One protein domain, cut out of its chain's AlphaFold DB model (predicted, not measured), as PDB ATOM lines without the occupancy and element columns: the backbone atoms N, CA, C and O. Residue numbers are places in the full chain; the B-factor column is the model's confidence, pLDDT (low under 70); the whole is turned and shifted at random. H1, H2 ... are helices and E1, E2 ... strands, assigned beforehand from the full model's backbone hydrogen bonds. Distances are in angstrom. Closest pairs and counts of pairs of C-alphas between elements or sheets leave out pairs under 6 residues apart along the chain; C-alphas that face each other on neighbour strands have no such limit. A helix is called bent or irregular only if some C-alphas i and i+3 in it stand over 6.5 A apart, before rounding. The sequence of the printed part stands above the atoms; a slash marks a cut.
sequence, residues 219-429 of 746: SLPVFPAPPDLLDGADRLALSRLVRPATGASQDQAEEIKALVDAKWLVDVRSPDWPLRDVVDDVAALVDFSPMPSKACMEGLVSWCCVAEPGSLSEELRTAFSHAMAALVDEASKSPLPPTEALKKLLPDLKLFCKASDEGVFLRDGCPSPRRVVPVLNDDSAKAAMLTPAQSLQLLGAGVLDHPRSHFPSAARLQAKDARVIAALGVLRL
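What this domain is: This is residues 219 to 429 of the 746 residues of a protein of Symbiodinium sp. CCMP2592 (UniProt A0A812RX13). The model is an elongated body with H4 at its core: H1 and H3 pack on one side of H4, H7 crosses it on the other, and H5 packs at the last residues of H4. Beyond this helical middle lies a loop-rich end at each side, one holding H2 with residues 219 to 244, the other the small pair E1 and E2 with H6 and the long link from H5 to E1. The printed part has 211 residues, with seven named helices and two named strands in the order H1 H2 H3 H4 H5 E1 H6 E2 H7; E1 and E2 make a parallel sheet of two strands. The class is mostly helix, though under half of the residues are in named elements. By its radius of gyration of the C-alphas, 18.7 A, the whole is compact, and its spans are 63 by 37 by 37 A.

Where its parts are: Start at Ser 219; residues 219 to 249 hold no named element. Find C-alpha 250 at (-21.724, -7.380, 25.009), where H1, residues 250 to 261, begins and runs 16.1 A. H2 is residues 276 to 283, 10.8 A, and irregular: C-alphas 277 and 280 are 8.2 A apart. H3 is residues 294 to 304, 15.5 A. Find C-alpha 314 at (-39.082, -13.321, 18.437); H4 runs from there to 331, 25.4 A. H5 is residues 338 to 345, 10.5 A, E1 373 to 376, 10.1 A, H6 380 to 384, 6.2 A, and E2 392 to 394, 6.7 A. H7, residues 408 to 424, runs 24.4 A to C-alpha 424 at (-26.064, -29.290, 11.970).

How they stand to each other: Begin at H4, the hub. With residues 315 to 322 alone it touches H1, closest at the C-alphas of Ala 258 and Ala 319, 4.9 A. With residues 320 to 327 alone it touches H3, closest at those of Met 297 and Ala 323, 5.0 A. H7 touches H4 at a steep tilt of 51 degrees, the same way, closest at the C-alphas of Ala 325 and Lys 416, 5.9 A. H5 touches H4, about perpendicular at 79 degrees, closest at those of Ala 331 and Ala 341, 5.1 A. H2 touches no helix. E1, H6 and E2 form a strand-helix-strand unit, two parallel neighbour strands with a helix between, its crossover right-handed; look for N 375 and O 393 at 2.9 A. In H1, H3, H4, H5, H6 and H7 every O i to N i+4 pair is within hydrogen-bond range; in H2, 2 of 4 are.

The domain as a whole: The two C-alphas farthest apart, those of Asp 281 and Ala 389, stand 63.0 A from each other. The printed part has no cut. The links H1 to H2, H5 to E1 and E2 to H7 are long. The mean pLDDT of the printed part is 79.5; look for values under 70 at 44 residues, among them 350 to 372.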
ATOM      1  N   SER A 219     -28.391 -28.359  42.888       82.88
ATOM      2  CA  SER A 219     -28.641 -29.163  41.679       82.88
ATOM      3  C   SER A 219     -30.103 -29.614  41.499       82.88
ATOM      4  O   SER A 219     -30.488 -30.039  40.411       82.88
ATOM      5  N   LEU A 220     -30.922 -29.529  42.551       88.75
ATOM      6  CA  LEU A 220     -32.343 -29.878  42.548       88.75
ATOM      7  C   LEU A 220     -33.213 -28.621  42.366       88.75
ATOM      8  O   LEU A 220     -32.762 -27.516  42.670       88.75
ATOM      9  N   PRO A 221     -34.475 -28.758  41.916       89.19
ATOM     10  CA  PRO A 221     -35.414 -27.641  41.812       89.19
ATOM     11  C   PRO A 221     -35.920 -27.192  43.197       89.19
ATOM     12  O   PRO A 221     -37.033 -27.509  43.620       89.19
ATOM     13  N   VAL A 222     -35.056 -26.486  43.930       91.12
ATOM     14  CA  VAL A 222     -35.284 -26.004  45.304       91.12
ATOM     15  C   VAL A 222     -35.499 -24.497  45.402       91.12
ATOM     16  O   VAL A 222     -35.796 -24.014  46.488       91.12
ATOM     17  N   PHE A 223     -35.343 -23.730  44.324       93.12
ATOM     18  CA  PHE A 223     -35.586 -22.285  44.313       93.12
ATOM     19  C   PHE A 223     -37.011 -21.975  43.830       93.12
ATOM     20  O   PHE A 223     -37.570 -22.755  43.057       93.12
ATOM     21  N   PRO A 224     -37.627 -20.862  44.259       90.38
ATOM     22  CA  PRO A 224     -38.904 -20.429  43.703       90.38
ATOM     23  C   PRO A 224     -38.749 -19.916  42.272       90.38
ATOM     24  O   PRO A 224     -37.795 -19.193  41.965       90.38
ATOM     25  N   ALA A 225     -39.722 -20.252  41.432       89.50
ATOM     26  CA  ALA A 225     -39.935 -19.583  40.161       89.50
ATOM     27  C   ALA A 225     -40.654 -18.231  40.347       89.50
ATOM     28  O   ALA A 225     -41.422 -18.074  41.304       89.50
ATOM     29  N   PRO A 226     -40.425 -17.250  39.458       88.38
ATOM     30  CA  PRO A 226     -41.377 -16.165  39.244       88.38
ATOM     31  C   PRO A 226     -42.654 -16.709  38.565       88.38
ATOM     32  O   PRO A 226     -42.618 -17.803  37.995       88.38
ATOM     33  N   PRO A 227     -43.777 -15.968  38.589       79.00
ATOM     34  CA  PRO A 227     -44.884 -16.250  37.679       79.00
ATOM     35  C   PRO A 227     -44.426 -16.145  36.212       79.00
ATOM     36  O   PRO A 227     -43.418 -15.504  35.907       79.00
ATOM     37  N   ASP A 228     -45.191 -16.763  35.314       83.12
ATOM     38  CA  ASP A 228     -45.056 -16.629  33.856       83.12
ATOM     39  C   ASP A 228     -43.739 -17.169  33.250       83.12
ATOM     40  O   ASP A 228     -43.259 -16.666  32.232       83.12
ATOM     41  N   LEU A 229     -43.153 -18.222  33.839       86.38
ATOM     42  CA  LEU A 229     -42.114 -19.014  33.164       86.38
ATOM     43  C   LEU A 229     -42.675 -19.776  31.957       86.38
ATOM     44  O   LEU A 229     -43.764 -20.349  32.021       86.38
ATOM     45  N   LEU A 230     -41.874 -19.858  30.892       83.62
ATOM     46  CA  LEU A 230     -42.257 -20.462  29.609       83.62
ATOM     47  C   LEU A 230     -42.646 -21.952  29.709       83.62
ATOM     48  O   LEU A 230     -43.500 -22.428  28.967       83.62
ATOM     49  N   ASP A 231     -42.026 -22.689  30.631       82.38
ATOM     50  CA  ASP A 231     -42.295 -24.107  30.898       82.38
ATOM     51  C   ASP A 231     -43.318 -24.345  32.023       82.38
ATOM     52  O   ASP A 231     -43.583 -25.496  32.372       82.38
ATOM     53  N   GLY A 232     -43.890 -23.281  32.599       82.38
ATOM     54  CA  GLY A 232     -44.841 -23.368  33.709       82.38
ATOM     55  C   GLY A 232     -44.253 -23.953  34.999       82.38
ATOM     56  O   GLY A 232     -45.003 -24.439  35.843       82.38
ATOM     57  N   ALA A 233     -42.925 -23.966  35.163       84.31
ATOM     58  CA  ALA A 233     -42.293 -24.567  36.332       84.31
ATOM     59  C   ALA A 233     -42.524 -23.741  37.612       84.31
ATOM     60  O   ALA A 233     -42.071 -22.609  37.712       84.31
ATOM     61  N   ASP A 234     -43.106 -24.336  38.659       84.56
ATOM     62  CA  ASP A 234     -43.244 -23.689  39.983       84.56
ATOM     63  C   ASP A 234     -41.906 -23.542  40.746       84.56
ATOM     64  O   ASP A 234     -41.811 -22.848  41.768       84.56
ATOM     65  N   ARG A 235     -40.865 -24.272  40.318       89.00
ATOM     66  CA  ARG A 235     -39.578 -24.393  41.023       89.00
ATOM     67  C   ARG A 235     -38.404 -24.481  40.060       89.00
ATOM     68  O   ARG A 235     -38.466 -25.177  39.053       89.00
ATOM     69  N   LEU A 236     -37.294 -23.857  40.443       90.75
ATOM     70  CA  LEU A 236     -36.069 -23.774  39.653       90.75
ATOM     71  C   LEU A 236     -34.889 -24.443  40.354       90.75
ATOM     72  O   LEU A 236     -34.757 -24.396  41.578       90.75
ATOM     73  N   ALA A 237     -34.013 -25.058  39.563       90.94
ATOM     74  CA  ALA A 237     -32.678 -25.465  39.997       90.94
ATOM     75  C   ALA A 237     -31.684 -24.315  39.775       90.94
ATOM     76  O   ALA A 237     -31.946 -23.422  38.966       90.94
ATOM     77  N   LEU A 238     -30.523 -24.346  40.444       91.69
ATOM     78  CA  LEU A 238     -29.495 -23.300  40.302       91.69
ATOM     79  C   LEU A 238     -29.070 -23.090  38.840       91.69
ATOM     80  O   LEU A 238     -28.755 -21.977  38.444       91.69
ATOM     81  N   SER A 239     -29.116 -24.147  38.024       90.88
ATOM     82  CA  SER A 239     -28.815 -24.117  36.590       90.88
ATOM     83  C   SER A 239     -29.635 -23.097  35.788       90.88
ATOM     84  O   SER A 239     -29.135 -22.630  34.763       90.88
ATOM     85  N   ARG A 240     -30.853 -22.755  36.243       91.94
ATOM     86  CA  ARG A 240     -31.788 -21.791  35.626       91.94
ATOM     87  C   ARG A 240     -31.702 -20.378  36.232       91.94
ATOM     88  O   ARG A 240     -32.462 -19.499  35.827       91.94
ATOM     89  N   LEU A 241     -30.804 -20.156  37.194       94.06
ATOM     90  CA  LEU A 241     -30.595 -18.872  37.866       94.06
ATOM     91  C   LEU A 241     -29.246 -18.269  37.461       94.06
ATOM     92  O   LEU A 241     -28.222 -18.952  37.504       94.06
ATOM     93  N   VAL A 242     -29.226 -16.978  37.135       94.75
ATOM     94  CA  VAL A 242     -27.985 -16.227  36.883       94.75
ATOM     95  C   VAL A 242     -27.908 -14.957  37.711       94.75
ATOM     96  O   VAL A 242     -28.920 -14.350  38.051       94.75
ATOM     97  N   ARG A 243     -26.674 -14.534  37.993       93.06
ATOM     98  CA  ARG A 243     -26.348 -13.225  38.569       93.06
ATOM     99  C   ARG A 243     -25.389 -12.511  37.608       93.06
ATOM    100  O   ARG A 243     -24.179 -12.697  37.740       93.06
ATOM    101  N   PRO A 244     -25.889 -11.721  36.637       88.88
ATOM    102  CA  PRO A 244     -25.071 -11.197  35.543       88.88
ATOM    103  C   PRO A 244     -23.851 -10.408  36.039       88.88
ATOM    104  O   PRO A 244     -23.952  -9.574  36.949       88.88
ATOM    105  N   ALA A 245     -22.681 -10.672  35.457       86.88
ATOM    106  CA  ALA A 245     -21.455  -9.966  35.814       86.88
ATOM    107  C   ALA A 245     -21.472  -8.529  35.267       86.88
ATOM    108  O   ALA A 245     -21.823  -8.298  34.113       86.88
ATOM    109  N   THR A 246     -21.020  -7.559  36.064       83.00
ATOM    110  CA  THR A 246     -20.951  -6.134  35.677       83.00
ATOM    111  C   THR A 246     -19.899  -5.818  34.607       83.00
ATOM    112  O   THR A 246     -19.816  -4.678  34.164       83.00
ATOM    113  N   GLY A 247     -19.103  -6.809  34.198       83.50
ATOM    114  CA  GLY A 247     -18.119  -6.726  33.113       83.50
ATOM    115  C   GLY A 247     -18.239  -7.869  32.101       83.50
ATOM    116  O   GLY A 247     -17.232  -8.261  31.519       83.50
ATOM    117  N   ALA A 248     -19.434  -8.452  31.937       84.00
ATOM    118  CA  ALA A 248     -19.696  -9.414  30.865       84.00
ATOM    119  C   ALA A 248     -19.470  -8.768  29.485       84.00
ATOM    120  O   ALA A 248     -19.675  -7.562  29.321       84.00
ATOM    121  N   SER A 249     -19.068  -9.555  28.482       87.25
ATOM    122  CA  SER A 249     -18.981  -9.035  27.113       87.25
ATOM    123  C   SER A 249     -20.374  -8.667  26.589       87.25
ATOM    124  O   SER A 249     -21.385  -9.192  27.060       87.25
ATOM    125  N   GLN A 250     -20.442  -7.786  25.589       85.94
ATOM    126  CA  GLN A 250     -21.724  -7.380  25.009       85.94
ATOM    127  C   GLN A 250     -22.534  -8.591  24.503       85.94
ATOM    128  O   GLN A 250     -23.731  -8.676  24.761       85.94
ATOM    129  N   ASP A 251     -21.879  -9.564  23.864       82.81
ATOM    130  CA  ASP A 251     -22.532 -10.782  23.367       82.81
ATOM    131  C   ASP A 251     -23.062 -11.681  24.499       82.81
ATOM    132  O   ASP A 251     -24.108 -12.307  24.339       82.81
ATOM    133  N   GLN A 252     -22.368 -11.732  25.646       86.69
ATOM    134  CA  GLN A 252     -22.812 -12.460  26.845       86.69
ATOM    135  C   GLN A 252     -23.993 -11.759  27.527       86.69
ATOM    136  O   GLN A 252     -24.924 -12.415  27.988       86.69
ATOM    137  N   ALA A 253     -23.976 -10.425  27.581       89.50
ATOM    138  CA  ALA A 253     -25.084  -9.642  28.118       89.50
ATOM    139  C   ALA A 253     -26.346  -9.781  27.248       89.50
ATOM    140  O   ALA A 253     -27.436  -9.964  27.785       89.50
ATOM    141  N   GLU A 254     -26.197  -9.755  25.918       87.50
ATOM    142  CA  GLU A 254     -27.291  -9.994  24.965       87.50
ATOM    143  C   GLU A 254     -27.836 -11.432  25.067       87.50
ATOM    144  O   GLU A 254     -29.049 -11.620  25.061       87.50
ATOM    145  N   GLU A 255     -26.972 -12.433  25.273       88.94
ATOM    146  CA  GLU A 255     -27.366 -13.831  25.510       88.94
ATOM    147  C   GLU A 255     -28.216 -14.020  26.763       88.94
ATOM    148  O   GLU A 255     -29.304 -14.597  26.714       88.94
ATOM    149  N   ILE A 256     -27.715 -13.519  27.892       91.25
ATOM    150  CA  ILE A 256     -28.413 -13.602  29.171       91.25
ATOM    151  C   ILE A 256     -29.747 -12.865  29.078       91.25
ATOM    152  O   ILE A 256     -30.764 -13.394  29.526       91.25
ATOM    153  N   LYS A 257     -29.755 -11.678  28.457       91.69
ATOM    154  CA  LYS A 257     -30.973 -10.902  28.242       91.69
ATOM    155  C   LYS A 257     -31.995 -11.688  27.415       91.69
ATOM    156  O   LYS A 257     -33.121 -11.823  27.873       91.69
ATOM    157  N   ALA A 258     -31.614 -12.260  26.271       89.50
ATOM    158  CA  ALA A 258     -32.535 -13.025  25.427       89.50
ATOM    159  C   ALA A 258     -33.188 -14.199  26.182       89.50
ATOM    160  O   ALA A 258     -34.396 -14.402  26.093       89.50
ATOM    161  N   LEU A 259     -32.411 -14.936  26.982       91.50
ATOM    162  CA  LEU A 259     -32.917 -16.054  27.787       91.50
ATOM    163  C   LEU A 259     -33.851 -15.611  28.931       91.50
ATOM    164  O   LEU A 259     -34.752 -16.366  29.306       91.50
ATOM    165  N   VAL A 260     -33.631 -14.421  29.500       92.62
ATOM    166  CA  VAL A 260     -34.475 -13.830  30.557       92.62
ATOM    167  C   VAL A 260     -35.756 -13.224  29.977       92.62
ATOM    168  O   VAL A 260     -36.837 -13.432  30.532       92.62
ATOM    169  N   ASP A 261     -35.662 -12.528  28.844       90.81
ATOM    170  CA  ASP A 261     -36.803 -11.941  28.136       90.81
ATOM    171  C   ASP A 261     -37.752 -13.044  27.634       90.81
ATOM    172  O   ASP A 261     -38.958 -12.962  27.866       90.81
ATOM    173  N   ALA A 262     -37.208 -14.144  27.094       87.81
ATOM    174  CA  ALA A 262     -37.950 -15.350  26.708       87.81
ATOM    175  C   ALA A 262     -38.481 -16.193  27.894       87.81
ATOM    176  O   ALA A 262     -38.959 -17.309  27.689       87.81
ATOM    177  N   LYS A 263     -38.371 -15.705  29.140       91.06
ATOM    178  CA  LYS A 263     -38.852 -16.367  30.373       91.06
ATOM    179  C   LYS A 263     -38.336 -17.796  30.577       91.06
ATOM    180  O   LYS A 263     -38.981 -18.610  31.240       91.06
ATOM    181  N   TRP A 264     -37.151 -18.101  30.045       90.88
ATOM    182  CA  TRP A 264     -36.471 -19.368  30.294       90.88
ATOM    183  C   TRP A 264     -35.534 -19.269  31.500       90.88
ATOM    184  O   TRP A 264     -35.554 -20.120  32.390       90.88
ATOM    185  N   LEU A 265     -34.719 -18.221  31.549       93.75
ATOM    186  CA  LEU A 265     -33.716 -17.984  32.583       93.75
ATOM    187  C   LEU A 265     -34.192 -16.896  33.553       93.75
ATOM    188  O   LEU A 265     -34.948 -16.007  33.170       93.75
ATOM    189  N   VAL A 266     -33.741 -16.935  34.807       94.12
ATOM    190  CA  VAL A 266     -34.091 -15.914  35.807       94.12
ATOM    191  C   VAL A 266     -32.841 -15.195  36.302       94.12
ATOM    192  O   VAL A 266     -31.952 -15.811  36.895       94.12
ATOM    193  N   ASP A 267     -32.794 -13.875  36.102       94.56
ATOM    194  CA  ASP A 267     -31.862 -13.003  36.819       94.56
ATOM    195  C   ASP A 267     -32.330 -12.854  38.273       94.56
ATOM    196  O   ASP A 267     -33.412 -12.330  38.547       94.56
ATOM    197  N   VAL A 268     -31.492 -13.276  39.220       94.00
ATOM    198  CA  VAL A 268     -31.768 -13.181  40.664       94.00
ATOM    199  C   VAL A 268     -31.855 -11.737  41.184       94.00
ATOM    200  O   VAL A 268     -32.270 -11.507  42.319       94.00
ATOM    201  N   ARG A 269     -31.470 -10.741  40.377       91.00
ATOM    202  CA  ARG A 269     -31.645  -9.310  40.678       91.00
ATOM    203  C   ARG A 269     -32.970  -8.733  40.173       91.00
ATOM    204  O   ARG A 269     -33.310  -7.611  40.574       91.00
ATOM    205  N   SER A 270     -33.696  -9.473  39.326       91.00
ATOM    206  CA  SER A 270     -34.985  -9.064  38.760       91.00
ATOM    207  C   SER A 270     -35.960  -8.622  39.862       91.00
ATOM    208  O   SER A 270     -36.004  -9.271  40.913       91.00
ATOM    209  N   PRO A 271     -36.748  -7.541  39.662       88.06
ATOM    210  CA  PRO A 271     -37.784  -7.128  40.610       88.06
ATOM    211  C   PRO A 271     -38.780  -8.245  40.942       88.06
ATOM    212  O   PRO A 271     -39.262  -8.286  42.072       88.06
ATOM    213  N   ASP A 272     -39.017  -9.156  39.998       88.06
ATOM    214  CA  ASP A 272     -40.056 -10.182  40.078       88.06
ATOM    215  C   ASP A 272     -39.590 -11.468  40.783       88.06
ATOM    216  O   ASP A 272     -40.394 -12.368  41.033       88.06
ATOM    217  N   TRP A 273     -38.296 -11.593  41.117       91.75
ATOM    218  CA  TRP A 273     -37.783 -12.810  41.747       91.75
ATOM    219  C   TRP A 273     -38.147 -12.874  43.246       91.75
ATOM    220  O   TRP A 273     -37.722 -12.002  44.011       91.75
ATOM    221  N   PRO A 274     -38.845 -13.925  43.734       89.00
ATOM    222  CA  PRO A 274     -39.389 -13.956  45.102       89.00
ATOM    223  C   PRO A 274     -38.383 -13.923  46.269       89.00
ATOM    224  O   PRO A 274     -38.808 -13.870  47.425       89.00
ATOM    225  N   LEU A 275     -37.073 -13.987  46.002       90.62
ATOM    226  CA  LEU A 275     -35.987 -13.935  46.996       90.62
ATOM    227  C   LEU A 275     -35.024 -12.748  46.790       90.62
ATOM    228  O   LEU A 275     -33.955 -12.710  47.401       90.62
ATOM    229  N   ARG A 276     -35.388 -11.765  45.956       90.44
ATOM    230  CA  ARG A 276     -34.565 -10.582  45.649       90.44
ATOM    231  C   ARG A 276     -34.102  -9.816  46.898       90.44
ATOM    232  O   ARG A 276     -32.980  -9.324  46.929       90.44
ATOM    233  N   ASP A 277     -34.931  -9.748  47.938       86.25
ATOM    234  CA  ASP A 277     -34.647  -9.089  49.227       86.25
ATOM    235  C   ASP A 277     -33.560  -9.782  50.072       86.25
ATOM    236  O   ASP A 277     -33.030  -9.186  51.009       86.25
ATOM    237  N   VAL A 278     -33.227 -11.034  49.748       89.50
ATOM    238  CA  VAL A 278     -32.205 -11.850  50.426       89.50
ATOM    239  C   VAL A 278     -31.154 -12.395  49.449       89.50
ATOM    240  O   VAL A 278     -30.422 -13.327  49.778       89.50
ATOM    241  N   VAL A 279     -31.063 -11.835  48.234       92.25
ATOM    242  CA  VAL A 279     -30.229 -12.371  47.140       92.25
ATOM    243  C   VAL A 279     -28.749 -12.497  47.507       92.25
ATOM    244  O   VAL A 279     -28.105 -13.468  47.110       92.25
ATOM    245  N   ASP A 280     -28.206 -11.561  48.287       91.94
ATOM    246  CA  ASP A 280     -26.808 -11.601  48.723       91.94
ATOM    247  C   ASP A 280     -26.563 -12.643  49.825       91.94
ATOM    248  O   ASP A 280     -25.526 -13.302  49.812       91.94
ATOM    249  N   ASP A 281     -27.534 -12.896  50.710       91.38
ATOM    250  CA  ASP A 281     -27.454 -13.993  51.684       91.38
ATOM    251  C   ASP A 281     -27.553 -15.362  51.006       91.38
ATOM    252  O   ASP A 281     -26.875 -16.306  51.409       91.38
ATOM    253  N   VAL A 282     -28.387 -15.491  49.967       92.38
ATOM    254  CA  VAL A 282     -28.441 -16.718  49.155       92.38
ATOM    255  C   VAL A 282     -27.124 -16.894  48.391       92.38
ATOM    256  O   VAL A 282     -26.582 -17.997  48.383       92.38
ATOM    257  N   ALA A 283     -26.556 -15.818  47.833       91.44
ATOM    258  CA  ALA A 283     -25.268 -15.851  47.134       91.44
ATOM    259  C   ALA A 283     -24.081 -16.198  48.058       91.44
ATOM    260  O   ALA A 283     -23.124 -16.827  47.619       91.44
ATOM    261  N   ALA A 284     -24.146 -15.842  49.345       91.50
ATOM    262  CA  ALA A 284     -23.159 -16.245  50.353       91.50
ATOM    263  C   ALA A 284     -23.252 -17.738  50.749       91.50
ATOM    264  O   ALA A 284     -22.349 -18.275  51.399       91.50
ATOM    265  N   LEU A 285     -24.343 -18.415  50.378       91.88
ATOM    266  CA  LEU A 285     -24.588 -19.837  50.637       91.88
ATOM    267  C   LEU A 285     -24.375 -20.711  49.395       91.88
ATOM    268  O   LEU A 285     -23.872 -21.831  49.515       91.88
ATOM    269  N   VAL A 286     -24.763 -20.206  48.222       92.19
ATOM    270  CA  VAL A 286     -24.739 -20.907  46.937       92.19
ATOM    271  C   VAL A 286     -24.210 -19.976  45.850       92.19
ATOM    272  O   VAL A 286     -24.715 -18.873  45.654       92.19
ATOM    273  N   ASP A 287     -23.208 -20.447  45.116       90.38
ATOM    274  CA  ASP A 287     -22.509 -19.663  44.102       90.38
ATOM    275  C   ASP A 287     -23.360 -19.548  42.818       90.38
ATOM    276  O   ASP A 287     -23.468 -20.498  42.042       90.38
ATOM    277  N   PHE A 288     -23.989 -18.390  42.585       91.38
ATOM    278  CA  PHE A 288     -24.718 -18.121  41.337       91.38
ATOM    279  C   PHE A 288     -23.759 -17.960  40.156       91.38
ATOM    280  O   PHE A 288     -22.823 -17.160  40.208       91.38
ATOM    281  N   SER A 289     -24.036 -18.663  39.058       90.50
ATOM    282  CA  SER A 289     -23.271 -18.499  37.822       90.50
ATOM    283  C   SER A 289     -23.527 -17.117  37.196       90.50
ATOM    284  O   SER A 289     -24.679 -16.669  37.151       90.50
ATOM    285  N   PRO A 290     -22.496 -16.435  36.663       90.50
ATOM    286  CA  PRO A 290     -22.687 -15.244  35.840       90.50
ATOM    287  C   PRO A 290     -23.169 -15.578  34.420       90.50
ATOM    288  O   PRO A 290     -23.633 -14.679  33.731       90.50
ATOM    289  N   MET A 291     -23.051 -16.841  33.991       89.44
ATOM    290  CA  MET A 291     -23.403 -17.334  32.653       89.44
ATOM    291  C   MET A 291     -24.481 -18.429  32.717       89.44
ATOM    292  O   MET A 291     -24.512 -19.180  33.701       89.44
ATOM    293  N   PRO A 292     -25.318 -18.594  31.675       89.56
ATOM    294  CA  PRO A 292     -26.237 -19.723  31.572       89.56
ATOM    295  C   PRO A 292     -25.477 -21.052  31.659       89.56
ATOM    296  O   PRO A 292     -24.407 -21.221  31.073       89.56
ATOM    297  N   SER A 293     -26.020 -22.013  32.403       90.62
ATOM    298  CA  SER A 293     -25.411 -23.343  32.486       90.62
ATOM    299  C   SER A 293     -25.699 -24.168  31.227       90.62
ATOM    300  O   SER A 293     -26.764 -24.045  30.622       90.62
ATOM    301  N   LYS A 294     -24.794 -25.086  30.873       90.31
ATOM    302  CA  LYS A 294     -24.987 -26.035  29.763       90.31
ATOM    303  C   LYS A 294     -26.327 -26.782  29.852       90.31
ATOM    304  O   LYS A 294     -27.085 -26.779  28.891       90.31
ATOM    305  N   ALA A 295     -26.672 -27.288  31.038       88.50
ATOM    306  CA  ALA A 295     -27.943 -27.971  31.293       88.50
ATOM    307  C   ALA A 295     -29.184 -27.069  31.102       88.50
ATOM    308  O   ALA A 295     -30.260 -27.556  30.764       88.50
ATOM    309  N   CYS A 296     -29.059 -25.750  31.303       90.44
ATOM    310  CA  CYS A 296     -30.126 -24.795  30.990       90.44
ATOM    311  C   CYS A 296     -30.316 -24.625  29.478       90.44
ATOM    312  O   CYS A 296     -31.457 -24.565  29.022       90.44
ATOM    313  N   MET A 297     -29.219 -24.571  28.716       91.62
ATOM    314  CA  MET A 297     -29.251 -24.462  27.253       91.62
ATOM    315  C   MET A 297     -29.773 -25.749  26.602       91.62
ATOM    316  O   MET A 297     -30.660 -25.687  25.757       91.62
ATOM    317  N   GLU A 298     -29.292 -26.914  27.050       89.88
ATOM    318  CA  GLU A 298     -29.804 -28.231  26.635       89.88
ATOM    319  C   GLU A 298     -31.307 -28.351  26.928       89.88
ATOM    320  O   GLU A 298     -32.071 -28.804  26.076       89.88
ATOM    321  N   GLY A 299     -31.742 -27.873  28.101       88.00
ATOM    322  CA  GLY A 299     -33.151 -27.807  28.479       88.00
ATOM    323  C   GLY A 299     -33.993 -26.932  27.547       88.00
ATOM    324  O   GLY A 299     -35.062 -27.377  27.134       88.00
ATOM    325  N   LEU A 300     -33.523 -25.726  27.191       88.88
ATOM    326  CA  LEU A 300     -34.253 -24.824  26.283       88.88
ATOM    327  C   LEU A 300     -34.427 -25.470  24.914       88.88
ATOM    328  O   LEU A 300     -35.534 -25.544  24.391       88.88
ATOM    329  N   VAL A 301     -33.329 -25.972  24.350       87.56
ATOM    330  CA  VAL A 301     -33.341 -26.597  23.027       87.56
ATOM    331  C   VAL A 301     -34.248 -27.828  23.019       87.56
ATOM    332  O   VAL A 301     -35.065 -27.967  22.113       87.56
ATOM    333  N   SER A 302     -34.185 -28.672  24.054       85.38
ATOM    334  CA  SER A 302     -35.066 -29.841  24.192       85.38
ATOM    335  C   SER A 302     -36.543 -29.451  24.321       85.38
ATOM    336  O   SER A 302     -37.393 -30.103  23.720       85.38
ATOM    337  N   TRP A 303     -36.861 -28.377  25.049       85.75
ATOM    338  CA  TRP A 303     -38.227 -27.853  25.152       85.75
ATOM    339  C   TRP A 303     -38.721 -27.319  23.797       85.75
ATOM    340  O   TRP A 303     -39.801 -27.702  23.346       85.75
ATOM    341  N   CYS A 304     -37.896 -26.555  23.071       80.31
ATOM    342  CA  CYS A 304     -38.212 -26.086  21.716       80.31
ATOM    343  C   CYS A 304     -38.379 -27.232  20.694       80.31
ATOM    344  O   CYS A 304     -39.064 -27.052  19.695       80.31
ATOM    345  N   CYS A 305     -37.801 -28.417  20.935       76.31
ATOM    346  CA  CYS A 305     -38.004 -29.622  20.107       76.31
ATOM    347  C   CYS A 305     -39.334 -30.359  20.379       76.31
ATOM    348  O   CYS A 305     -39.624 -31.380  19.738       76.31
ATOM    349  N   VAL A 306     -40.108 -29.900  21.367       75.31
ATOM    350  CA  VAL A 306     -41.415 -30.450  21.758       75.31
ATOM    351  C   VAL A 306     -42.530 -29.410  21.601       75.31
ATOM    352  O   VAL A 306     -43.659 -29.790  21.303       75.31
ATOM    353  N   ALA A 307     -42.225 -28.119  21.757       72.69
ATOM    354  CA  ALA A 307     -43.153 -27.024  21.492       72.69
ATOM    355  C   ALA A 307     -43.528 -26.919  19.999       72.69
ATOM    356  O   ALA A 307     -42.703 -27.143  19.112       72.69
ATOM    357  N   GLU A 308     -44.775 -26.540  19.712       63.31
ATOM    358  CA  GLU A 308     -45.227 -26.281  18.342       63.31
ATOM    359  C   GLU A 308     -44.636 -24.961  17.808       63.31
ATOM    360  O   GLU A 308     -44.626 -23.954  18.517       63.31
ATOM    361  N   PRO A 309     -44.180 -24.896  16.544       58.81
ATOM    362  CA  PRO A 309     -43.475 -23.721  16.025       58.81
ATOM    363  C   PRO A 309     -44.375 -22.494  15.813       58.81
ATOM    364  O   PRO A 309     -43.870 -21.378  15.686       58.81
ATOM    365  N   GLY A 310     -45.700 -22.683  15.771       57.47
ATOM    366  CA  GLY A 310     -46.676 -21.603  15.605       57.47
ATOM    367  C   GLY A 310     -46.728 -20.617  16.779       57.47
ATOM    368  O   GLY A 310     -47.248 -19.518  16.613       57.47
ATOM    369  N   SER A 311     -46.170 -20.978  17.940       55.66
ATOM    370  CA  SER A 311     -46.124 -20.144  19.151       55.66
ATOM    371  C   SER A 311     -44.746 -19.527  19.442       55.66
ATOM    372  O   SER A 311     -44.560 -18.907  20.489       55.66
ATOM    373  N   LEU A 312     -43.769 -19.657  18.533       64.56
ATOM    374  CA  LEU A 312     -42.406 -19.157  18.749       64.56
ATOM    375  C   LEU A 312     -42.303 -17.637  18.557       64.56
ATOM    376  O   LEU A 312     -42.181 -17.157  17.424       64.56
ATOM    377  N   SER A 313     -42.289 -16.898  19.671       75.62
ATOM    378  CA  SER A 313     -42.040 -15.451  19.703       75.62
ATOM    379  C   SER A 313     -40.617 -15.082  19.243       75.62
ATOM    380  O   SER A 313     -39.719 -15.926  19.187       75.62
ATOM    381  N   GLU A 314     -40.389 -13.810  18.908       78.31
ATOM    382  CA  GLU A 314     -39.082 -13.321  18.437       78.31
ATOM    383  C   GLU A 314     -37.993 -13.438  19.521       78.31
ATOM    384  O   GLU A 314     -36.854 -13.826  19.238       78.31
ATOM    385  N   GLU A 315     -38.358 -13.210  20.785       82.56
ATOM    386  CA  GLU A 315     -37.481 -13.377  21.947       82.56
ATOM    387  C   GLU A 315     -37.045 -14.840  22.094       82.56
ATOM    388  O   GLU A 315     -35.868 -15.127  22.313       82.56
ATOM    389  N   LEU A 316     -37.977 -15.779  21.909       82.94
ATOM    390  CA  LEU A 316     -37.721 -17.212  22.017       82.94
ATOM    391  C   LEU A 316     -36.840 -17.741  20.871       82.94
ATOM    392  O   LEU A 316     -35.963 -18.574  21.105       82.94
ATOM    393  N   ARG A 317     -36.999 -17.216  19.647       82.62
ATOM    394  CA  ARG A 317     -36.094 -17.496  18.511       82.62
ATOM    395  C   ARG A 317     -34.676 -16.997  18.785       82.62
ATOM    396  O   ARG A 317     -33.704 -17.730  18.580       82.62
ATOM    397  N   THR A 318     -34.566 -15.780  19.318       87.06
ATOM    398  CA  THR A 318     -33.290 -15.175  19.729       87.06
ATOM    399  C   THR A 318     -32.611 -16.029  20.808       87.06
ATOM    400  O   THR A 318     -31.447 -16.412  20.670       87.06
ATOM    401  N   ALA A 319     -33.357 -16.405  21.852       88.81
ATOM    402  CA  ALA A 319     -32.897 -17.263  22.941       88.81
ATOM    403  C   ALA A 319     -32.432 -18.646  22.448       88.81
ATOM    404  O   ALA A 319     -31.366 -19.117  22.850       88.81
ATOM    405  N   PHE A 320     -33.181 -19.275  21.535       88.19
ATOM    406  CA  PHE A 320     -32.810 -20.554  20.924       88.19
ATOM    407  C   PHE A 320     -31.517 -20.455  20.109       88.19
ATOM    408  O   PHE A 320     -30.645 -21.311  20.243       88.19
ATOM    409  N   SER A 321     -31.351 -19.400  19.310       88.94
ATOM    410  CA  SER A 321     -30.155 -19.192  18.482       88.94
ATOM    411  C   SER A 321     -28.897 -19.006  19.331       88.94
ATOM    412  O   SER A 321     -27.850 -19.591  19.048       88.94
ATOM    413  N   HIS A 322     -29.009 -18.269  20.438       90.81
ATOM    414  CA  HIS A 322     -27.952 -18.174  21.442       90.81
ATOM    415  C   HIS A 322     -27.654 -19.523  22.122       90.81
ATOM    416  O   HIS A 322     -26.488 -19.912  22.211       90.81
ATOM    417  N   ALA A 323     -28.682 -20.264  22.549       91.00
ATOM    418  CA  ALA A 323     -28.516 -21.576  23.176       91.00
ATOM    419  C   ALA A 323     -27.850 -22.594  22.240       91.00
ATOM    420  O   ALA A 323     -26.887 -23.255  22.629       91.00
ATOM    421  N   MET A 324     -28.301 -22.671  20.989       90.50
ATOM    422  CA  MET A 324     -27.687 -23.515  19.970       90.50
ATOM    423  C   MET A 324     -26.246 -23.099  19.679       90.50
ATOM    424  O   MET A 324     -25.384 -23.969  19.617       90.50
ATOM    425  N   ALA A 325     -25.943 -21.802  19.559       91.69
ATOM    426  CA  ALA A 325     -24.573 -21.340  19.340       91.69
ATOM    427  C   ALA A 325     -23.632 -21.757  20.487       91.69
ATOM    428  O   ALA A 325     -22.568 -22.315  20.224       91.69
ATOM    429  N   ALA A 326     -24.052 -21.591  21.746       91.31
ATOM    430  CA  ALA A 326     -23.276 -22.017  22.912       91.31
ATOM    431  C   ALA A 326     -23.056 -23.545  22.958       91.31
ATOM    432  O   ALA A 326     -21.977 -24.017  23.328       91.31
ATOM    433  N   LEU A 327     -24.052 -24.337  22.543       91.69
ATOM    434  CA  LEU A 327     -23.931 -25.796  22.446       91.69
ATOM    435  C   LEU A 327     -23.081 -26.241  21.245       91.69
ATOM    436  O   LEU A 327     -22.383 -27.246  21.347       91.69
ATOM    437  N   VAL A 328     -23.060 -25.479  20.149       91.94
ATOM    438  CA  VAL A 328     -22.131 -25.665  19.020       91.94
ATOM    439  C   VAL A 328     -20.697 -25.332  19.430       91.94
ATOM    440  O   VAL A 328     -19.782 -26.075  19.073       91.94
ATOM    441  N   ASP A 329     -20.473 -24.274  20.211       91.81
ATOM    442  CA  ASP A 329     -19.168 -23.958  20.810       91.81
ATOM    443  C   ASP A 329     -18.661 -25.083  21.717       91.81
ATOM    444  O   ASP A 329     -17.488 -25.450  21.670       91.81
ATOM    445  N   GLU A 330     -19.545 -25.672  22.516       90.56
ATOM    446  CA  GLU A 330     -19.230 -26.828  23.350       90.56
ATOM    447  C   GLU A 330     -18.974 -28.098  22.517       90.56
ATOM    448  O   GLU A 330     -17.997 -28.807  22.761       90.56
ATOM    449  N   ALA A 331     -19.792 -28.360  21.492       89.62
ATOM    450  CA  ALA A 331     -19.608 -29.468  20.553       89.62
ATOM    451  C   ALA A 331     -18.274 -29.370  19.795       89.62
ATOM    452  O   ALA A 331     -17.606 -30.382  19.597       89.62
ATOM    453  N   SER A 332     -17.853 -28.151  19.439       90.88
ATOM    454  CA  SER A 332     -16.600 -27.863  18.721       90.88
ATOM    455  C   SER A 332     -15.335 -28.195  19.530       90.88
ATOM    456  O   SER A 332     -14.248 -28.241  18.962       90.88
ATOM    457  N   LYS A 333     -15.449 -28.435  20.846       93.19
ATOM    458  CA  LYS A 333     -14.342 -28.904  21.707       93.19
ATOM    459  C   LYS A 333     -14.155 -30.427  21.653       93.19
ATOM    460  O   LYS A 333     -13.179 -30.946  22.188       93.19
ATOM    461  N   SER A 334     -15.103 -31.150  21.057       91.19
ATOM    462  CA  SER A 334     -15.025 -32.593  20.829       91.19
ATOM    463  C   SER A 334     -14.092 -32.905  19.650       91.19
ATOM    464  O   SER A 334     -14.094 -32.159  18.676       91.19
ATOM    465  N   PRO A 335     -13.354 -34.031  19.661       90.31
ATOM    466  CA  PRO A 335     -12.612 -34.503  18.486       90.31
ATOM    467  C   PRO A 335     -13.515 -35.100  17.387       90.31
ATOM    468  O   PRO A 335     -13.017 -35.477  16.329       90.31
ATOM    469  N   LEU A 336     -14.820 -35.244  17.641       88.50
ATOM    470  CA  LEU A 336     -15.800 -35.722  16.660       88.50
ATOM    471  C   LEU A 336     -16.212 -34.599  15.687       88.50
ATOM    472  O   LEU A 336     -16.203 -33.432  16.086       88.50
ATOM    473  N   PRO A 337     -16.671 -34.925  14.463       85.75
ATOM    474  CA  PRO A 337     -17.324 -33.959  13.581       85.75
ATOM    475  C   PRO A 337     -18.433 -33.182  14.319       85.75
ATOM    476  O   PRO A 337     -19.178 -33.803  15.086       85.75
ATOM    477  N   PRO A 338     -18.609 -31.863  14.084       80.81
ATOM    478  CA  PRO A 338     -19.553 -31.035  14.844       80.81
ATOM    479  C   PRO A 338     -20.970 -31.613  14.913       80.81
ATOM    480  O   PRO A 338     -21.588 -31.611  15.972       80.81
ATOM    481  N   THR A 339     -21.453 -32.197  13.815       81.50
ATOM    482  CA  THR A 339     -22.778 -32.821  13.729       81.50
ATOM    483  C   THR A 339     -22.907 -34.078  14.600       81.50
ATOM    484  O   THR A 339     -23.965 -34.324  15.172       81.50
ATOM    485  N   GLU A 340     -21.848 -34.879  14.742       82.88
ATOM    486  CA  GLU A 340     -21.836 -36.051  15.634       82.88
ATOM    487  C   GLU A 340     -21.683 -35.644  17.100       82.88
ATOM    488  O   GLU A 340     -22.361 -36.190  17.973       82.88
ATOM    489  N   ALA A 341     -20.844 -34.641  17.372       86.75
ATOM    490  CA  ALA A 341     -20.709 -34.050  18.697       86.75
ATOM    491  C   ALA A 341     -22.045 -33.454  19.182       86.75
ATOM    492  O   ALA A 341     -22.459 -33.730  20.308       86.75
ATOM    493  N   LEU A 342     -22.764 -32.724  18.321       85.44
ATOM    494  CA  LEU A 342     -24.101 -32.195  18.609       85.44
ATOM    495  C   LEU A 342     -25.131 -33.301  18.838       85.44
ATOM    496  O   LEU A 342     -25.830 -33.243  19.841       85.44
ATOM    497  N   LYS A 343     -25.191 -34.342  17.994       83.19
ATOM    498  CA  LYS A 343     -26.082 -35.502  18.217       83.19
ATOM    499  C   LYS A 343     -25.821 -36.199  19.556       83.19
ATOM    500  O   LYS A 343     -26.747 -36.713  20.169       83.19
ATOM    501  N   LYS A 344     -24.567 -36.229  20.019       87.00
ATOM    502  CA  LYS A 344     -24.206 -36.808  21.321       87.00
ATOM    503  C   LYS A 344     -24.613 -35.919  22.505       87.00
ATOM    504  O   LYS A 344     -24.878 -36.449  23.579       87.00
ATOM    505  N   LEU A 345     -24.639 -34.597  22.323       85.38
ATOM    506  CA  LEU A 345     -25.092 -33.631  23.333       85.38
ATOM    507  C   LEU A 345     -26.622 -33.505  23.375       85.38
ATOM    508  O   LEU A 345     -27.202 -33.384  24.447       85.38
ATOM    509  N   LEU A 346     -27.266 -33.555  22.210       84.31
ATOM    510  CA  LEU A 346     -28.698 -33.370  22.008       84.31
ATOM    511  C   LEU A 346     -29.263 -34.544  21.180       84.31
ATOM    512  O   LEU A 346     -29.582 -34.370  20.000       84.31
ATOM    513  N   PRO A 347     -29.383 -35.753  21.763       79.81
ATOM    514  CA  PRO A 347     -29.875 -36.934  21.045       79.81
ATOM    515  C   PRO A 347     -31.332 -36.788  20.581       79.81
ATOM    516  O   PRO A 347     -31.723 -37.390  19.583       79.81
ATOM    517  N   ASP A 348     -32.113 -35.958  21.276       73.12
ATOM    518  CA  ASP A 348     -33.516 -35.663  20.979       73.12
ATOM    519  C   ASP A 348     -33.713 -34.346  20.199       73.12
ATOM    520  O   ASP A 348     -34.837 -33.849  20.117       73.12
ATOM    521  N   LEU A 349     -32.648 -33.770  19.615       76.19
ATOM    522  CA  LEU A 349     -32.765 -32.597  18.742       76.19
ATOM    523  C   LEU A 349     -33.620 -32.937  17.517       76.19
ATOM    524  O   LEU A 349     -33.276 -33.822  16.732       76.19
ATOM    525  N   LYS A 350     -34.702 -32.183  17.314       69.62
ATOM    526  CA  LYS A 350     -35.565 -32.295  16.135       69.62
ATOM    527  C   LYS A 350     -35.610 -30.957  15.415       69.62
ATOM    528  O   LYS A 350     -35.808 -29.920  16.043       69.62
ATOM    529  N   LEU A 351     -35.473 -30.988  14.094       65.56
ATOM    530  CA  LEU A 351     -35.663 -29.813  13.247       65.56
ATOM    531  C   LEU A 351     -37.073 -29.840  12.655       65.56
ATOM    532  O   LEU A 351     -37.509 -30.872  12.137       65.56
ATOM    533  N   PHE A 352     -37.778 -28.712  12.748       61.50
ATOM    534  CA  PHE A 352     -39.121 -28.565  12.199       61.50
ATOM    535  C   PHE A 352     -39.071 -28.206  10.711       61.50
ATOM    536  O   PHE A 352     -38.333 -27.308  10.302       61.50
ATOM    537  N   CYS A 353     -39.901 -28.870   9.908       58.56
ATOM    538  CA  CYS A 353     -39.958 -28.693   8.461       58.56
ATOM    539  C   CYS A 353     -41.354 -28.264   7.997       58.56
ATOM    540  O   CYS A 353     -42.355 -28.758   8.506       58.56
ATOM    541  N   LYS A 354     -41.431 -27.380   6.995       53.69
ATOM    542  CA  LYS A 354     -42.680 -26.727   6.554       53.69
ATOM    543  C   LYS A 354     -43.515 -27.529   5.538       53.69
ATOM    544  O   LYS A 354     -44.335 -26.939   4.835       53.69
ATOM    545  N   ALA A 355     -43.265 -28.827   5.359       45.84
ATOM    546  CA  ALA A 355     -43.991 -29.592   4.343       45.84
ATOM    547  C   ALA A 355     -45.315 -30.115   4.908       45.84
ATOM    548  O   ALA A 355     -45.306 -31.072   5.675       45.84
ATOM    549  N   SER A 356     -46.419 -29.504   4.461       41.84
ATOM    550  CA  SER A 356     -47.806 -29.710   4.918       41.84
ATOM    551  C   SER A 356     -48.077 -29.376   6.391       41.84
ATOM    552  O   SER A 356     -47.158 -29.157   7.177       41.84
ATOM    553  N   ASP A 357     -49.363 -29.290   6.738       41.25
ATOM    554  CA  ASP A 357     -49.851 -28.884   8.065       41.25
ATOM    555  C   ASP A 357     -49.512 -29.898   9.180       41.25
ATOM    556  O   ASP A 357     -49.629 -29.591  10.365       41.25
ATOM    557  N   GLU A 358     -49.027 -31.088   8.812       40.94
ATOM    558  CA  GLU A 358     -48.435 -32.066   9.724       40.94
ATOM    559  C   GLU A 358     -46.908 -31.902   9.766       40.94
ATOM    560  O   GLU A 358     -46.176 -32.333   8.874       40.94
ATOM    561  N   GLY A 359     -46.406 -31.278  10.833       40.59
ATOM    562  CA  GLY A 359     -44.976 -31.050  11.026       40.59
ATOM    563  C   GLY A 359     -44.162 -32.343  11.125       40.59
ATOM    564  O   GLY A 359     -44.149 -33.006  12.164       40.59
ATOM    565  N   VAL A 360     -43.418 -32.679  10.070       41.78
ATOM    566  CA  VAL A 360     -42.550 -33.864  10.062       41.78
ATOM    567  C   VAL A 360     -41.272 -33.588  10.856       41.78
ATOM    568  O   VAL A 360     -40.424 -32.791  10.453       41.78
ATOM    569  N   PHE A 361     -41.108 -34.292  11.976       44.59
ATOM    570  CA  PHE A 361     -39.871 -34.280  12.752       44.59
ATOM    571  C   PHE A 361     -38.772 -35.078  12.042       44.59
ATOM    572  O   PHE A 361     -38.865 -36.303  11.913       44.59
ATOM    573  N   LEU A 362     -37.684 -34.413  11.651       44.94
ATOM    574  CA  LEU A 362     -36.512 -35.100  11.110       44.94
ATOM    575  C   LEU A 362     -35.778 -35.886  12.200       44.94
ATOM    576  O   LEU A 362     -35.022 -35.328  12.994       44.94
ATOM    577  N   ARG A 363     -35.983 -37.206  12.205       43.84
ATOM    578  CA  ARG A 363     -35.188 -38.157  12.989       43.84
ATOM    579  C   ARG A 363     -34.008 -38.656  12.149       43.84
ATOM    580  O   ARG A 363     -34.213 -39.195  11.063       43.84
ATOM    581  N   ASP A 364     -32.808 -38.511  12.706       44.56
ATOM    582  CA  ASP A 364     -31.470 -38.821  12.172       44.56
ATOM    583  C   ASP A 364     -31.023 -38.057  10.910       44.56
ATOM    584  O   ASP A 364     -31.340 -38.421   9.778       44.56
ATOM    585  N   GLY A 365     -30.101 -37.107  11.092       42.88
ATOM    586  CA  GLY A 365     -29.251 -36.589  10.014       42.88
ATOM    587  C   GLY A 365     -28.166 -37.591   9.597       42.88
ATOM    588  O   GLY A 365     -26.984 -37.342   9.834       42.88
ATOM    589  N   CYS A 366     -28.545 -38.753   9.063       35.81
ATOM    590  CA  CYS A 366     -27.620 -39.742   8.503       35.81
ATOM    591  C   CYS A 366     -28.043 -40.071   7.058       35.81
ATOM    592  O   CYS A 366     -29.197 -40.472   6.865       35.81
ATOM    593  N   PRO A 367     -27.166 -39.891   6.049       39.19
ATOM    594  CA  PRO A 367     -27.541 -39.994   4.642       39.19
ATOM    595  C   PRO A 367     -27.766 -41.454   4.232       39.19
ATOM    596  O   PRO A 367     -26.837 -42.169   3.862       39.19
ATOM    597  N   SER A 368     -29.022 -41.899   4.276       41.66
ATOM    598  CA  SER A 368     -29.469 -43.095   3.561       41.66
ATOM    599  C   SER A 368     -30.146 -42.681   2.244       41.66
ATOM    600  O   SER A 368     -30.861 -41.678   2.226       41.66
ATOM    601  N   PRO A 369     -29.991 -43.441   1.141       40.94
ATOM    602  CA  PRO A 369     -30.453 -43.059  -0.207       40.94
ATOM    603  C   PRO A 369     -31.986 -43.106  -0.408       40.94
ATOM    604  O   PRO A 369     -32.475 -43.292  -1.518       40.94
ATOM    605  N   ARG A 370     -32.760 -42.996   0.679       49.00
ATOM    606  CA  ARG A 370     -34.229 -42.875   0.703       49.00
ATOM    607  C   ARG A 370     -34.719 -41.883   1.769       49.00
ATOM    608  O   ARG A 370     -35.909 -41.872   2.077       49.00
ATOM    609  N   ARG A 371     -33.821 -41.116   2.400       60.66
ATOM    610  CA  ARG A 371     -34.176 -40.171   3.465       60.66
ATOM    611  C   ARG A 371     -34.324 -38.759   2.929       60.66
ATOM    612  O   ARG A 371     -33.531 -38.301   2.116       60.66
ATOM    613  N   VAL A 372     -35.334 -38.084   3.459       64.19
ATOM    614  CA  VAL A 372     -35.593 -36.672   3.214       64.19
ATOM    615  C   VAL A 372     -34.502 -35.824   3.877       64.19
ATOM    616  O   VAL A 372     -34.177 -36.045   5.044       64.19
ATOM    617  N   VAL A 373     -33.928 -34.877   3.135       71.88
ATOM    618  CA  VAL A 373     -32.833 -34.009   3.593       71.88
ATOM    619  C   VAL A 373     -33.386 -32.618   3.942       71.88
ATOM    620  O   VAL A 373     -34.072 -32.024   3.105       71.88
ATOM    621  N   PRO A 374     -33.101 -32.068   5.142       73.56
ATOM    622  CA  PRO A 374     -33.441 -30.685   5.471       73.56
ATOM    623  C   PRO A 374     -32.668 -29.710   4.593       73.56
ATOM    624  O   PRO A 374     -31.444 -29.808   4.477       73.56
ATOM    625  N   VAL A 375     -33.376 -28.720   4.062       77.62
ATOM    626  CA  VAL A 375     -32.773 -27.608   3.330       77.62
ATOM    627  C   VAL A 375     -33.321 -26.281   3.845       77.62
ATOM    628  O   VAL A 375     -34.524 -26.129   4.066       77.62
ATOM    629  N   LEU A 376     -32.442 -25.305   4.043       80.75
ATOM    630  CA  LEU A 376     -32.822 -23.936   4.368       80.75
ATOM    631  C   LEU A 376     -33.244 -23.182   3.097       80.75
ATOM    632  O   LEU A 376     -32.499 -23.149   2.118       80.75
ATOM    633  N   ASN A 377     -34.418 -22.547   3.131       79.62
ATOM    634  CA  ASN A 377     -34.898 -21.703   2.036       79.62
ATOM    635  C   ASN A 377     -34.325 -20.281   2.123       79.62
ATOM    636  O   ASN A 377     -35.002 -19.367   2.588       79.62
ATOM    637  N   ASP A 378     -33.093 -20.106   1.653       78.56
ATOM    638  CA  ASP A 378     -32.439 -18.799   1.522       78.56
ATOM    639  C   ASP A 378     -32.228 -18.350   0.060       78.56
ATOM    640  O   ASP A 378     -31.591 -17.327  -0.197       78.56
ATOM    641  N   ASP A 379     -32.797 -19.095  -0.892       80.19
ATOM    642  CA  ASP A 379     -32.868 -18.778  -2.322       80.19
ATOM    643  C   ASP A 379     -34.225 -19.264  -2.867       80.19
ATOM    644  O   ASP A 379     -34.435 -20.454  -3.118       80.19
ATOM    645  N   SER A 380     -35.167 -18.330  -3.035       75.00
ATOM    646  CA  SER A 380     -36.536 -18.628  -3.471       75.00
ATOM    647  C   SER A 380     -36.611 -19.168  -4.902       75.00
ATOM    648  O   SER A 380     -37.480 -19.994  -5.192       75.00
ATOM    649  N   ALA A 381     -35.691 -18.765  -5.784       76.62
ATOM    650  CA  ALA A 381     -35.650 -19.233  -7.168       76.62
ATOM    651  C   ALA A 381     -35.245 -20.711  -7.238       76.62
ATOM    652  O   ALA A 381     -35.823 -21.480  -8.008       76.62
ATOM    653  N   LYS A 382     -34.305 -21.137  -6.388       82.56
ATOM    654  CA  LYS A 382     -33.981 -22.559  -6.204       82.56
ATOM    655  C   LYS A 382     -35.079 -23.316  -5.454       82.56
ATOM    656  O   LYS A 382     -35.295 -24.486  -5.751       82.56
ATOM    657  N   ALA A 383     -35.794 -22.674  -4.529       81.06
ATOM    658  CA  ALA A 383     -36.866 -23.317  -3.765       81.06
ATOM    659  C   ALA A 383     -38.060 -23.703  -4.647       81.06
ATOM    660  O   ALA A 383     -38.603 -24.794  -4.493       81.06
ATOM    661  N   ALA A 384     -38.431 -22.845  -5.603       78.00
ATOM    662  CA  ALA A 384     -39.487 -23.122  -6.580       78.00
ATOM    663  C   ALA A 384     -39.157 -24.309  -7.512       78.00
ATOM    664  O   ALA A 384     -40.058 -24.990  -7.991       78.00
ATOM    665  N   MET A 385     -37.867 -24.587  -7.727       78.06
ATOM    666  CA  MET A 385     -37.363 -25.700  -8.545       78.06
ATOM    667  C   MET A 385     -37.350 -27.059  -7.819       78.06
ATOM    668  O   MET A 385     -37.002 -28.077  -8.432       78.06
ATOM    669  N   LEU A 386     -37.676 -27.090  -6.519       76.81
ATOM    670  CA  LEU A 386     -37.660 -28.309  -5.713       76.81
ATOM    671  C   LEU A 386     -38.848 -29.211  -6.048       76.81
ATOM    672  O   LEU A 386     -40.012 -28.857  -5.878       76.81
ATOM    673  N   THR A 387     -38.535 -30.432  -6.462       70.31
ATOM    674  CA  THR A 387     -39.517 -31.482  -6.739       70.31
ATOM    675  C   THR A 387     -39.615 -32.450  -5.556       70.31
ATOM    676  O   THR A 387     -38.592 -32.755  -4.936       70.31
ATOM    677  N   PRO A 388     -40.794 -33.041  -5.272       68.38
ATOM    678  CA  PRO A 388     -40.922 -34.079  -4.243       68.38
ATOM    679  C   PRO A 388     -39.967 -35.268  -4.451       68.38
ATOM    680  O   PRO A 388     -39.511 -35.877  -3.488       68.38
ATOM    681  N   ALA A 389     -39.614 -35.565  -5.708       65.50
ATOM    682  CA  ALA A 389     -38.678 -36.628  -6.072       65.50
ATOM    683  C   ALA A 389     -37.239 -36.389  -5.574       65.50
ATOM    684  O   ALA A 389     -36.534 -37.356  -5.296       65.50
ATOM    685  N   GLN A 390     -36.811 -35.133  -5.410       69.88
ATOM    686  CA  GLN A 390     -35.485 -34.797  -4.869       69.88
ATOM    687  C   GLN A 390     -35.375 -35.050  -3.358       69.88
ATOM    688  O   GLN A 390     -34.283 -34.959  -2.809       69.88
ATOM    689  N   SER A 391     -36.481 -35.379  -2.675       67.25
ATOM    690  CA  SER A 391     -36.502 -35.648  -1.229       67.25
ATOM    691  C   SER A 391     -35.895 -34.511  -0.388       67.25
ATOM    692  O   SER A 391     -35.342 -34.751   0.681       67.25
ATOM    693  N   LEU A 392     -35.987 -33.263  -0.854       72.06
ATOM    694  CA  LEU A 392     -35.536 -32.080  -0.121       72.06
ATOM    695  C   LEU A 392     -36.729 -31.441   0.588       72.06
ATOM    696  O   LEU A 392     -37.768 -31.211  -0.031       72.06
ATOM    697  N   GLN A 393     -36.588 -31.145   1.879       70.94
ATOM    698  CA  GLN A 393     -37.663 -30.569   2.682       70.94
ATOM    699  C   GLN A 393     -37.233 -29.234   3.266       70.94
ATOM    700  O   GLN A 393     -36.248 -29.143   3.998       70.94
ATOM    701  N   LEU A 394     -37.997 -28.192   2.937       69.44
ATOM    702  CA  LEU A 394     -37.732 -26.854   3.439       69.44
ATOM    703  C   LEU A 394     -37.959 -26.805   4.951       69.44
ATOM    704  O   LEU A 394     -39.040 -27.155   5.442       69.44
ATOM    705  N   LEU A 395     -36.947 -26.344   5.683       67.62
ATOM    706  CA  LEU A 395     -37.081 -26.051   7.105       67.62
ATOM    707  C   LEU A 395     -38.182 -25.007   7.336       67.62
ATOM    708  O   LEU A 395     -38.404 -24.102   6.525       67.62
ATOM    709  N   GLY A 396     -38.898 -25.156   8.450       56.56
ATOM    710  CA  GLY A 396     -39.890 -24.184   8.894       56.56
ATOM    711  C   GLY A 396     -39.259 -22.812   9.075       56.56
ATOM    712  O   GLY A 396     -38.208 -22.689   9.699       56.56
ATOM    713  N   ALA A 397     -39.914 -21.773   8.559       50.97
ATOM    714  CA  ALA A 397     -39.463 -20.409   8.779       50.97
ATOM    715  C   ALA A 397     -39.521 -20.069  10.279       50.97
ATOM    716  O   ALA A 397     -40.608 -19.989  10.856       50.97
ATOM    717  N   GLY A 398     -38.357 -19.792  10.873       53.59
ATOM    718  CA  GLY A 398     -38.273 -19.053  12.131       53.59
ATOM    719  C   GLY A 398     -37.930 -19.848  13.386       53.59
ATOM    720  O   GLY A 398     -38.683 -19.801  14.356       53.59
ATOM    721  N   VAL A 399     -36.745 -20.460  13.412       59.22
ATOM    722  CA  VAL A 399     -35.988 -20.610  14.676       59.22
ATOM    723  C   VAL A 399     -34.510 -20.286  14.475       59.22
ATOM    724  O   VAL A 399     -33.918 -19.612  15.307       59.22
ATOM    725  N   LEU A 400     -33.956 -20.729  13.345       66.88
ATOM    726  CA  LEU A 400     -32.643 -20.364  12.817       66.88
ATOM    727  C   LEU A 400     -32.857 -19.736  11.429       66.88
ATOM    728  O   LEU A 400     -33.785 -20.151  10.733       66.88
ATOM    729  N   ASP A 401     -31.989 -18.797  11.046       70.75
ATOM    730  CA  ASP A 401     -32.067 -17.885   9.887       70.75
ATOM    731  C   ASP A 401     -32.828 -16.573  10.175       70.75
ATOM    732  O   ASP A 401     -33.863 -16.252   9.586       70.75
ATOM    733  N   HIS A 402     -32.291 -15.791  11.118       75.00
ATOM    734  CA  HIS A 402     -32.661 -14.387  11.311       75.00
ATOM    735  C   HIS A 402     -32.437 -13.571  10.018       75.00
ATOM    736  O   HIS A 402     -31.404 -13.727   9.357       75.00
ATOM    737  N   PRO A 403     -33.362 -12.660   9.654       69.81
ATOM    738  CA  PRO A 403     -33.298 -11.938   8.388       69.81
ATOM    739  C   PRO A 403     -32.055 -11.044   8.290       69.81
ATOM    740  O   PRO A 403     -31.646 -10.403   9.263       69.81
ATOM    741  N   ARG A 404     -31.495 -10.943   7.075       68.88
ATOM    742  CA  ARG A 404     -30.396 -10.015   6.758       68.88
ATOM    743  C   ARG A 404     -30.772  -8.602   7.190       68.88
ATOM    744  O   ARG A 404     -31.783  -8.058   6.752       68.88
ATOM    745  N   SER A 405     -29.935  -8.006   8.030       66.25
ATOM    746  CA  SER A 405     -30.223  -6.733   8.679       66.25
ATOM    747  C   SER A 405     -28.963  -5.889   8.804       66.25
ATOM    748  O   SER A 405     -27.879  -6.397   9.083       66.25
ATOM    749  N   HIS A 406     -29.115  -4.577   8.625       50.19
ATOM    750  CA  HIS A 406     -28.031  -3.609   8.796       50.19
ATOM    751  C   HIS A 406     -27.719  -3.313  10.275       50.19
ATOM    752  O   HIS A 406     -26.721  -2.655  10.569       50.19
ATOM    753  N   PHE A 407     -28.548  -3.783  11.214       58.88
ATOM    754  CA  PHE A 407     -28.323  -3.581  12.644       58.88
ATOM    755  C   PHE A 407     -27.279  -4.579  13.189       58.88
ATOM    756  O   PHE A 407     -27.452  -5.788  13.009       58.88
ATOM    757  N   PRO A 408     -26.228  -4.125  13.909       72.19
ATOM    758  CA  PRO A 408     -25.143  -4.997  14.381       72.19
ATOM    759  C   PRO A 408     -25.570  -6.171  15.278       72.19
ATOM    760  O   PRO A 408     -24.898  -7.199  15.302       72.19
ATOM    761  N   SER A 409     -26.675  -6.050  16.017       73.25
ATOM    762  CA  SER A 409     -27.245  -7.145  16.815       73.25
ATOM    763  C   SER A 409     -27.803  -8.262  15.934       73.25
ATOM    764  O   SER A 409     -27.416  -9.418  16.081       73.25
ATOM    765  N   ALA A 410     -28.643  -7.912  14.962       77.25
ATOM    766  CA  ALA A 410     -29.232  -8.863  14.026       77.25
ATOM    767  C   ALA A 410     -28.175  -9.494  13.099       77.25
ATOM    768  O   ALA A 410     -28.219 -10.696  12.860       77.25
ATOM    769  N   ALA A 411     -27.162  -8.734  12.664       80.19
ATOM    770  CA  ALA A 411     -26.030  -9.282  11.911       80.19
ATOM    771  C   ALA A 411     -25.213 -10.311  12.729       80.19
ATOM    772  O   ALA A 411     -24.781 -11.331  12.188       80.19
ATOM    773  N   ARG A 412     -25.034 -10.093  14.044       83.75
ATOM    774  CA  ARG A 412     -24.399 -11.072  14.949       83.75
ATOM    775  C   ARG A 412     -25.255 -12.325  15.145       83.75
ATOM    776  O   ARG A 412     -24.702 -13.422  15.125       83.75
ATOM    777  N   LEU A 413     -26.576 -12.187  15.288       84.62
ATOM    778  CA  LEU A 413     -27.500 -13.332  15.337       84.62
ATOM    779  C   LEU A 413     -27.445 -14.145  14.039       84.62
ATOM    780  O   LEU A 413     -27.244 -15.354  14.089       84.62
ATOM    781  N   GLN A 414     -27.479 -13.485  12.880       85.00
ATOM    782  CA  GLN A 414     -27.349 -14.143  11.581       85.00
ATOM    783  C   GLN A 414     -26.022 -14.923  11.448       85.00
ATOM    784  O   GLN A 414     -25.997 -16.030  10.906       85.00
ATOM    785  N   ALA A 415     -24.912 -14.384  11.965       87.19
ATOM    786  CA  ALA A 415     -23.623 -15.080  11.981       87.19
ATOM    787  C   ALA A 415     -23.625 -16.314  12.907       87.19
ATOM    788  O   ALA A 415     -23.030 -17.341  12.563       87.19
ATOM    789  N   LYS A 416     -24.317 -16.245  14.055       89.31
ATOM    790  CA  LYS A 416     -24.540 -17.402  14.938       89.31
ATOM    791  C   LYS A 416     -25.383 -18.468  14.239       89.31
ATOM    792  O   LYS A 416     -24.964 -19.622  14.203       89.31
ATOM    793  N   ASP A 417     -26.490 -18.084  13.612       87.50
ATOM    794  CA  ASP A 417     -27.373 -19.000  12.884       87.50
ATOM    795  C   ASP A 417     -26.645 -19.719  11.757       87.50
ATOM    796  O   ASP A 417     -26.674 -20.944  11.696       87.50
ATOM    797  N   ALA A 418     -25.917 -18.986  10.908       85.19
ATOM    798  CA  ALA A 418     -25.141 -19.575   9.820       85.19
ATOM    799  C   ALA A 418     -24.147 -20.638  10.328       85.19
ATOM    800  O   ALA A 418     -23.989 -21.689   9.705       85.19
ATOM    801  N   ARG A 419     -23.522 -20.401  11.492       88.31
ATOM    802  CA  ARG A 419     -22.639 -21.368  12.154       88.31
ATOM    803  C   ARG A 419     -23.399 -22.572  12.720       88.31
ATOM    804  O   ARG A 419     -22.914 -23.694  12.590       88.31
ATOM    805  N   VAL A 420     -24.565 -22.365  13.336       88.38
ATOM    806  CA  VAL A 420     -25.418 -23.453  13.849       88.38
ATOM    807  C   VAL A 420     -25.893 -24.343  12.697       88.38
ATOM    808  O   VAL A 420     -25.718 -25.555  12.756       88.38
ATOM    809  N   ILE A 421     -26.418 -23.747  11.627       84.44
ATOM    810  CA  ILE A 421     -26.905 -24.422  10.412       84.44
ATOM    811  C   ILE A 421     -25.791 -25.279   9.791       84.44
ATOM    812  O   ILE A 421     -25.998 -26.469   9.540       84.44
ATOM    813  N   ALA A 422     -24.582 -24.722   9.651       84.19
ATOM    814  CA  ALA A 422     -23.414 -25.456   9.165       84.19
ATOM    815  C   ALA A 422     -23.014 -26.624  10.090       84.19
ATOM    816  O   ALA A 422     -22.744 -27.725   9.613       84.19
ATOM    817  N   ALA A 423     -23.012 -26.428  11.414       85.06
ATOM    818  CA  ALA A 423     -22.673 -27.485  12.371       85.06
ATOM    819  C   ALA A 423     -23.715 -28.622  12.406       85.06
ATOM    820  O   ALA A 423     -23.363 -29.784  12.631       85.06
ATOM    821  N   LEU A 424     -24.985 -28.312  12.131       81.06
ATOM    822  CA  LEU A 424     -26.064 -29.290  11.970       81.06
ATOM    823  C   LEU A 424     -25.998 -30.068  10.644       81.06
ATOM    824  O   LEU A 424     -26.694 -31.073  10.510       81.06
ATOM    825  N   GLY A 425     -25.175 -29.636   9.682       77.94
ATOM    826  CA  GLY A 425     -25.114 -30.233   8.346       77.94
ATOM    827  C   GLY A 425     -26.370 -29.975   7.506       77.94
ATOM    828  O   GLY A 425     -26.688 -30.767   6.621       77.94
ATOM    829  N   VAL A 426     -27.104 -28.898   7.802       80.12
ATOM    830  CA  VAL A 426     -28.263 -28.462   7.012       80.12
ATOM    831  C   VAL A 426     -27.756 -27.785   5.742       80.12
ATOM    832  O   VAL A 426     -27.008 -26.811   5.821       80.12
ATOM    833  N   LEU A 427     -28.183 -28.283   4.581       79.38
ATOM    834  CA  LEU A 427     -27.873 -27.660   3.295       79.38
ATOM    835  C   LEU A 427     -28.627 -26.337   3.152       79.38
ATOM    836  O   LEU A 427     -29.786 -26.224   3.554       79.38
ATOM    837  N   ARG A 428     -27.997 -25.350   2.527       83.81
ATOM    838  CA  ARG A 428     -28.641 -24.099   2.120       83.81
ATOM    839  C   ARG A 428     -28.911 -24.153   0.626       83.81
ATOM    840  O   ARG A 428     -28.109 -24.700  -0.128       83.81
ATOM    841  N   LEU A 429     -30.007 -23.558   0.163       83.19
ATOM    842  CA  LEU A 429     -30.207 -23.431  -1.280       83.19
ATOM    843  C   LEU A 429     -29.163 -22.497  -1.893       83.19
ATOM    844  O   LEU A 429     -28.695 -22.762  -2.997       83.19
TER     845      LEU A 429